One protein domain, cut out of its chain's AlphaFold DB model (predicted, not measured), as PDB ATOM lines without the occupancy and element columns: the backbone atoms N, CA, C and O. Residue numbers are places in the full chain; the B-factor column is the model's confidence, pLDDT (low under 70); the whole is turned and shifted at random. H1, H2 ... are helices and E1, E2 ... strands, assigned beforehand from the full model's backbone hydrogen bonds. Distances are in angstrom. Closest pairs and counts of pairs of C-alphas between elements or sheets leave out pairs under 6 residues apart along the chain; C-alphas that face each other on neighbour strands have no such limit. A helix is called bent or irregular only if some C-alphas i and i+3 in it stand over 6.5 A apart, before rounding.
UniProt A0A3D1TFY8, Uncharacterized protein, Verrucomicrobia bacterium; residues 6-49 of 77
ATOM      1  N   ASN A   6      45.201 -47.021  35.680       91.44
ATOM      2  CA  ASN A   6      44.248 -47.418  34.656       91.44
ATOM      3  C   ASN A   6      44.559 -46.651  33.371       91.44
ATOM      4  O   ASN A   6      44.660 -45.426  33.406       91.44
ATOM      5  N   ILE A   7      44.678 -47.359  32.250       91.62
ATOM      6  CA  ILE A   7      44.872 -46.779  30.916       91.62
ATOM      7  C   ILE A   7      43.632 -47.114  30.088       91.62
ATOM      8  O   ILE A   7      43.215 -48.269  30.029       91.62
ATOM      9  N   TYR A   8      43.033 -46.098  29.482       88.75
ATOM     10  CA  TYR A   8      41.835 -46.187  28.660       88.75
ATOM     11  C   TYR A   8      42.213 -45.796  27.238       88.75
ATOM     12  O   TYR A   8      42.622 -44.657  27.011       88.75
ATOM     13  N   CYS A   9      42.089 -46.735  26.305       87.94
ATOM     14  CA  CYS A   9      42.392 -46.517  24.897       87.94
ATOM     15  C   CYS A   9      41.097 -46.398  24.092       87.94
ATOM     16  O   CYS A   9      40.134 -47.105  24.387       87.94
ATOM     17  N   ASP A  10      41.089 -45.520  23.096       83.81
ATOM     18  CA  ASP A  10      39.979 -45.357  22.159       83.81
ATOM     19  C   ASP A  10      40.511 -45.239  20.730       83.81
ATOM     20  O   ASP A  10      41.551 -44.619  20.483       83.81
ATOM     21  N   GLU A  11      39.805 -45.850  19.790       81.38
ATOM     22  CA  GLU A  11      40.171 -45.865  18.376       81.38
ATOM     23  C   GLU A  11      39.382 -44.771  17.655       81.38
ATOM     24  O   GLU A  11      38.153 -44.778  17.631       81.38
ATOM     25  N   SER A  12      40.074 -43.801  17.053       64.62
ATOM     26  CA  SER A  12      39.411 -42.596  16.543       64.62
ATOM     27  C   SER A  12      38.707 -42.765  15.189       64.62
ATOM     28  O   SER A  12      38.222 -41.774  14.648       64.62
ATOM     29  N   CYS A  13      38.651 -43.966  14.609       54.47
ATOM     30  CA  CYS A  13      37.992 -44.242  13.327       54.47
ATOM     31  C   CYS A  13      37.487 -45.692  13.289       54.47
ATOM     32  O   CYS A  13      38.209 -46.596  12.881       54.47
ATOM     33  N   HIS A  14      36.230 -45.900  13.685       60.44
ATOM     34  CA  HIS A  14      35.492 -47.147  13.462       60.44
ATOM     35  C   HIS A  14      34.162 -46.845  12.760       60.44
ATOM     36  O   HIS A  14      33.076 -47.132  13.253       60.44
ATOM     37  N   LEU A  15      34.241 -46.155  11.626       59.53
ATOM     38  CA  LEU A  15      33.133 -46.081  10.685       59.53
ATOM     39  C   LEU A  15      33.562 -46.892   9.474       59.53
ATOM     40  O   LEU A  15      34.423 -46.467   8.702       59.53
ATOM     41  N   GLU A  16      32.989 -48.085   9.339       52.91
ATOM     42  CA  GLU A  16      33.087 -48.854   8.105       52.91
ATOM     43  C   GLU A  16      32.659 -47.928   6.953       52.91
ATOM     44  O   GLU A  16      31.558 -47.375   6.969       52.91
ATOM     45  N   HIS A  17      33.567 -47.705   5.995       62.66
ATOM     46  CA  HIS A  17      33.417 -46.796   4.845       62.66
ATOM     47  C   HIS A  17      33.676 -45.293   5.077       62.66
ATOM     48  O   HIS A  17      33.250 -44.478   4.260       62.66
ATOM     49  N   ASP A  18      34.420 -44.884   6.108       70.56
ATOM     50  CA  ASP A  18      34.767 -43.459   6.282       70.56
ATOM     51  C   ASP A  18      35.821 -42.918   5.284       70.56
ATOM     52  O   ASP A  18      36.128 -41.720   5.294       70.56
ATOM     53  N   GLY A  19      36.361 -43.794   4.426       71.00
ATOM     54  CA  GLY A  19      37.307 -43.470   3.358       71.00
ATOM     55  C   GLY A  19      38.713 -43.094   3.833       71.00
ATOM     56  O   GLY A  19      39.522 -42.659   3.012       71.00
ATOM     57  N   LYS A  20      39.028 -43.233   5.129       74.81
ATOM     58  CA  LYS A  20      40.340 -42.879   5.684       74.81
ATOM     59  C   LYS A  20      41.196 -44.126   5.896       74.81
ATOM     60  O   LYS A  20      40.838 -45.034   6.631       74.81
ATOM     61  N   ASN A  21      42.392 -44.128   5.307       70.31
ATOM     62  CA  ASN A  21      43.377 -45.213   5.448       70.31
ATOM     63  C   ASN A  21      44.235 -45.122   6.725       70.31
ATOM     64  O   ASN A  21      45.171 -45.903   6.886       70.31
ATOM     65  N   VAL A  22      43.978 -44.149   7.605       70.94
ATOM     66  CA  VAL A  22      44.798 -43.901   8.798       70.94
ATOM     67  C   VAL A  22      43.946 -44.072  10.045       70.94
ATOM     68  O   VAL A  22      42.936 -43.395  10.211       70.94
ATOM     69  N   MET A  23      44.395 -44.957  10.929       72.44
ATOM     70  CA  MET A  23      43.814 -45.187  12.246       72.44
ATOM     71  C   MET A  23      44.684 -44.501  13.302       72.44
ATOM     72  O   MET A  23      45.906 -44.657  13.292       72.44
ATOM     73  N   VAL A  24      44.064 -43.753  14.216       76.19
ATOM     74  CA  VAL A  24      44.749 -43.180  15.382       76.19
ATOM     75  C   VAL A  24      44.198 -43.840  16.641       76.19
ATOM     76  O   VAL A  24      42.988 -43.877  16.858       76.19
ATOM     77  N   LEU A  25      45.105 -44.357  17.469       82.00
ATOM     78  CA  LEU A  25      44.794 -44.855  18.802       82.00
ATOM     79  C   LEU A  25      45.090 -43.744  19.814       82.00
ATOM     80  O   LEU A  25      46.235 -43.309  19.952       82.00
ATOM     81  N   GLY A  26      44.059 -43.274  20.507       85.81
ATOM     82  CA  GLY A  26      44.195 -42.368  21.641       85.81
ATOM     83  C   GLY A  26      44.267 -43.152  22.947       85.81
ATOM     84  O   GLY A  26      43.620 -44.186  23.080       85.81
ATOM     85  N   ALA A  27      45.022 -42.657  23.928       90.62
ATOM     86  CA  ALA A  27      45.026 -43.211  25.279       90.62
ATOM     87  C   ALA A  27      45.015 -42.101  26.334       90.62
ATOM     88  O   ALA A  27      45.710 -41.094  26.208       90.62
ATOM     89  N   VAL A  28      44.248 -42.312  27.400       91.50
ATOM     90  CA  VAL A  28      44.249 -41.487  28.614       91.50
ATOM     91  C   VAL A  28      44.477 -42.381  29.823       91.50
ATOM     92  O   VAL A  28      44.088 -43.547  29.815       91.50
ATOM     93  N   TRP A  29      45.101 -41.866  30.878       93.25
ATOM     94  CA  TRP A  29      45.412 -42.662  32.064       93.25
ATOM     95  C   TRP A  29      44.993 -41.957  33.353       93.25
ATOM     96  O   TRP A  29      44.884 -40.733  33.404       93.25
ATOM     97  N   CYS A  30      44.724 -42.744  34.394       91.88
ATOM     98  CA  CYS A  30      44.298 -42.259  35.702       91.88
ATOM     99  C   CYS A  30      44.755 -43.222  36.815       91.88
ATOM    100  O   CYS A  30      44.556 -44.433  36.671       91.88
ATOM    101  N   PRO A  31      45.333 -42.726  37.926       93.94
ATOM    102  CA  PRO A  31      45.537 -43.515  39.141       93.94
ATOM    103  C   PRO A  31      44.242 -44.176  39.621       93.94
ATOM    104  O   PRO A  31      43.177 -43.552  39.617       93.94
ATOM    105  N   SER A  32      44.306 -45.452  40.008       91.06
ATOM    106  CA  SER A  32      43.103 -46.242  40.308       91.06
ATOM    107  C   SER A  32      42.285 -45.689  41.483       91.06
ATOM    108  O   SER A  32      41.062 -45.825  41.506       91.06
ATOM    109  N   ASP A  33      42.934 -45.019  42.431       93.75
ATOM    110  CA  ASP A  33      42.324 -44.322  43.566       93.75
ATOM    111  C   ASP A  33      41.508 -43.082  43.150       93.75
ATOM    112  O   ASP A  33      40.520 -42.733  43.799       93.75
ATOM    113  N   HIS A  34      41.840 -42.455  42.020       91.81
ATOM    114  CA  HIS A  34      41.155 -41.263  41.508       91.81
ATOM    115  C   HIS A  34      39.952 -41.583  40.602       91.81
ATOM    116  O   HIS A  34      39.081 -40.732  40.385       91.81
ATOM    117  N   VAL A  35      39.849 -42.818  40.106       91.50
ATOM    118  CA  VAL A  35      38.830 -43.246  39.128       91.50
ATOM    119  C   VAL A  35      37.411 -43.022  39.640       91.50
ATOM    120  O   VAL A  35      36.564 -42.496  38.915       91.50
ATOM    121  N   ARG A  36      37.135 -43.369  40.903       90.50
ATOM    122  CA  ARG A  36      35.796 -43.209  41.493       90.50
ATOM    123  C   ARG A  36      35.347 -41.749  41.478       90.50
ATOM    124  O   ARG A  36      34.211 -41.462  41.105       90.50
ATOM    125  N   ASN A  37      36.241 -40.835  41.847       94.31
ATOM    126  CA  ASN A  37      35.945 -39.407  41.882       94.31
ATOM    127  C   ASN A  37      35.718 -38.862  40.469       94.31
ATOM    128  O   ASN A  37      34.732 -38.165  40.239       94.31
ATOM    129  N   ALA A  38      36.557 -39.252  39.503       91.00
ATOM    130  CA  ALA A  38      36.373 -38.885  38.100       91.00
ATOM    131  C   ALA A  38      35.004 -39.344  37.554       91.00
ATOM    132  O   ALA A  38      34.293 -38.564  36.919       91.00
ATOM    133  N   HIS A  39      34.587 -40.577  37.864       89.56
ATOM    134  CA  HIS A  39      33.278 -41.107  37.471       89.56
ATOM    135  C   HIS A  39      32.105 -40.319  38.068       89.56
ATOM    136  O   HIS A  39      31.141 -40.026  37.359       89.56
ATOM    137  N   LEU A  40      32.173 -39.970  39.356       92.56
ATOM    138  CA  LEU A  40      31.127 -39.189  40.023       92.56
ATOM    139  C   LEU A  40      31.028 -37.771  39.451       92.56
ATOM    140  O   LEU A  40      29.925 -37.297  39.183       92.56
ATOM    141  N   SER A  41      32.165 -37.127  39.190       93.69
ATOM    142  CA  SER A  41      32.211 -35.809  38.551       93.69
ATOM    143  C   SER A  41      31.603 -35.841  37.150       93.69
ATOM    144  O   SER A  41      30.758 -35.009  36.825       93.69
ATOM    145  N   LEU A  42      31.952 -36.849  36.342       90.44
ATOM    146  CA  LEU A  42      31.391 -37.024  35.001       90.44
ATOM    147  C   LEU A  42      29.876 -37.268  35.042       90.44
ATOM    148  O   LEU A  42      29.131 -36.748  34.212       90.44
ATOM    149  N   ARG A  43      29.408 -38.051  36.013       90.06
ATOM    150  CA  ARG A  43      27.986 -38.322  36.246       90.06
ATOM    151  C   ARG A  43      27.213 -37.057  36.612       90.06
ATOM    152  O   ARG A  43      26.149 -36.805  36.047       90.06
ATOM    153  N   ASN A  44      27.764 -36.246  37.509       93.38
ATOM    154  CA  ASN A  44      27.176 -34.961  37.870       93.38
ATOM    155  C   ASN A  44      27.130 -34.020  36.664       93.38
ATOM    156  O   ASN A  44      26.082 -33.441  36.404       93.38
ATOM    157  N   LEU A  45      28.210 -33.945  35.878       93.50
ATOM    158  CA  LEU A  45      28.260 -33.144  34.654       93.50
ATOM    159  C   LEU A  45      27.159 -33.560  33.668       93.50
ATOM    160  O   LEU A  45      26.402 -32.718  33.189       93.50
ATOM    161  N   LYS A  46      27.007 -34.868  33.417       89.38
ATOM    162  CA  LYS A  46      25.932 -35.396  32.567       89.38
ATOM    163  C   LYS A  46      24.556 -34.969  33.067       89.38
ATOM    164  O   LYS A  46      23.761 -34.479  32.274       89.38
ATOM    165  N   ARG A  47      24.298 -35.094  34.373       91.31
ATOM    166  CA  ARG A  47      23.026 -34.684  34.980       91.31
ATOM    167  C   ARG A  47      22.768 -33.186  34.811       91.31
ATOM    168  O   ARG A  47      21.663 -32.821  34.428       91.31
ATOM    169  N   THR A  48      23.770 -32.339  35.048       94.56
ATOM    170  CA  THR A  48      23.665 -30.882  34.869       94.56
ATOM    171  C   THR A  48      23.297 -30.502  33.434       94.56
ATOM    172  O   THR A  48      22.530 -29.569  33.227       94.56
ATOM    173  N   HIS A  49      23.782 -31.251  32.441       94.44
ATOM    174  CA  HIS A  49      23.471 -31.029  31.026       94.44
ATOM    175  C   HIS A  49      22.273 -31.848  30.508       94.44
ATOM    176  O   HIS A  49      22.064 -31.923  29.299       94.44
TER     177      HIS A  49
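What this domain is: This is residues 6 to 49 of the 77 residues of an uncharacterized protein of Verrucomicrobia bacterium (UniProt A0A3D1TFY8). A flat L: one arm is a two-stranded hairpin of E1 and E2 that runs out into a long loop, the other arm is the single helix H1, and the two arms meet at a corner made by the tight turn of residues 32 to 34. The corner lies at the end of the hairpin away from its loop; residues 15 to 20 of the loop stick out at one end of the L, and residues 39 to 49, of which 39 to 48 belong to H1, stick out at the other. The printed part has 44 residues, with two named strands and one named helix in the order E1, E2, H1 along the chain; the sheet's order is E1 - E2, antiparallel, and the class is mixed, helices and strands. The whole is extended, with a radius of gyration of the C-alphas of 15.0 A, and the C-alphas span 38 by 26 by 10 A along their three main axes.

How they stand to each other: The sheet is made of E1, residues 6 to 11, and E2, residues 25 to 31. These neighbour strands are antiparallel, with an angle of 162 degrees between their N-to-C directions, and they form a hairpin. The C-alphas of Asn 6 and Cys 30 face each other at 5.3 A, those of Cys 9 and Ala 27 at 4.2 A, and those of Glu 11 and Leu 25 at 4.8 A. Among the backbone pairs within hydrogen-bond range across the two strands are N 6 and O 30, 2.8 A apart, and N 26 and O 10, also 2.8 A apart. A long link of 13 residues, 12 to 24, joins E1 to E2. Within it, residues 15 to 20 stand free: none of their C-alphas has a C-alpha 8 or more residues away along the chain within 10 A. After E2 a tight link of 3 residues leads to H1, residues 35 to 48. E1 and H1 are apart, but only just: their closest C-alphas are 8.2 A from each other. Residues 39 to 49, of which 39 to 48 belong to H1, also stand free. In the backbone of H1 every O i to N i+4 pair is within hydrogen-bond range, and the helix is not bent.

Where its parts are: E2, the longest strand with 7 residues, runs from Leu 25 to Pro 31 and measures 20.4 A from first to last C-alpha. E1, 6 residues from Asn 6 to Glu 11, measures 16.9 A; it begins with C-alpha 6 at (44.248, -47.418, 34.656). H1, 14 residues from Val 35 to Thr 48, measures 20.0 A, from C-alpha 35 at (38.830, -43.246, 39.128) to C-alpha 48 at (23.665, -30.882, 34.869).

The domain as a whole: The two C-alphas farthest apart are those of Gly 19, in the long link, and Asp 33, in the tight link, at 40.5 A. The C-alphas of the first and last printed residues, Asn 6 and His 49, are 26.7 A apart. The printed part begins at residue 6 and ends at residue 49 of a full chain of 77 residues, and it has no cut. The stretch of residues 12 to 24 has no named element, and its C-alphas lie 10 to 23 A from the mean of all C-alphas. The mean pLDDT of the printed part is 83.4; it is 87 in E1, 90 in E2 and 92 in H1. The model's confidence is low, under 70, in residues 12 to 17, six residues of the long link.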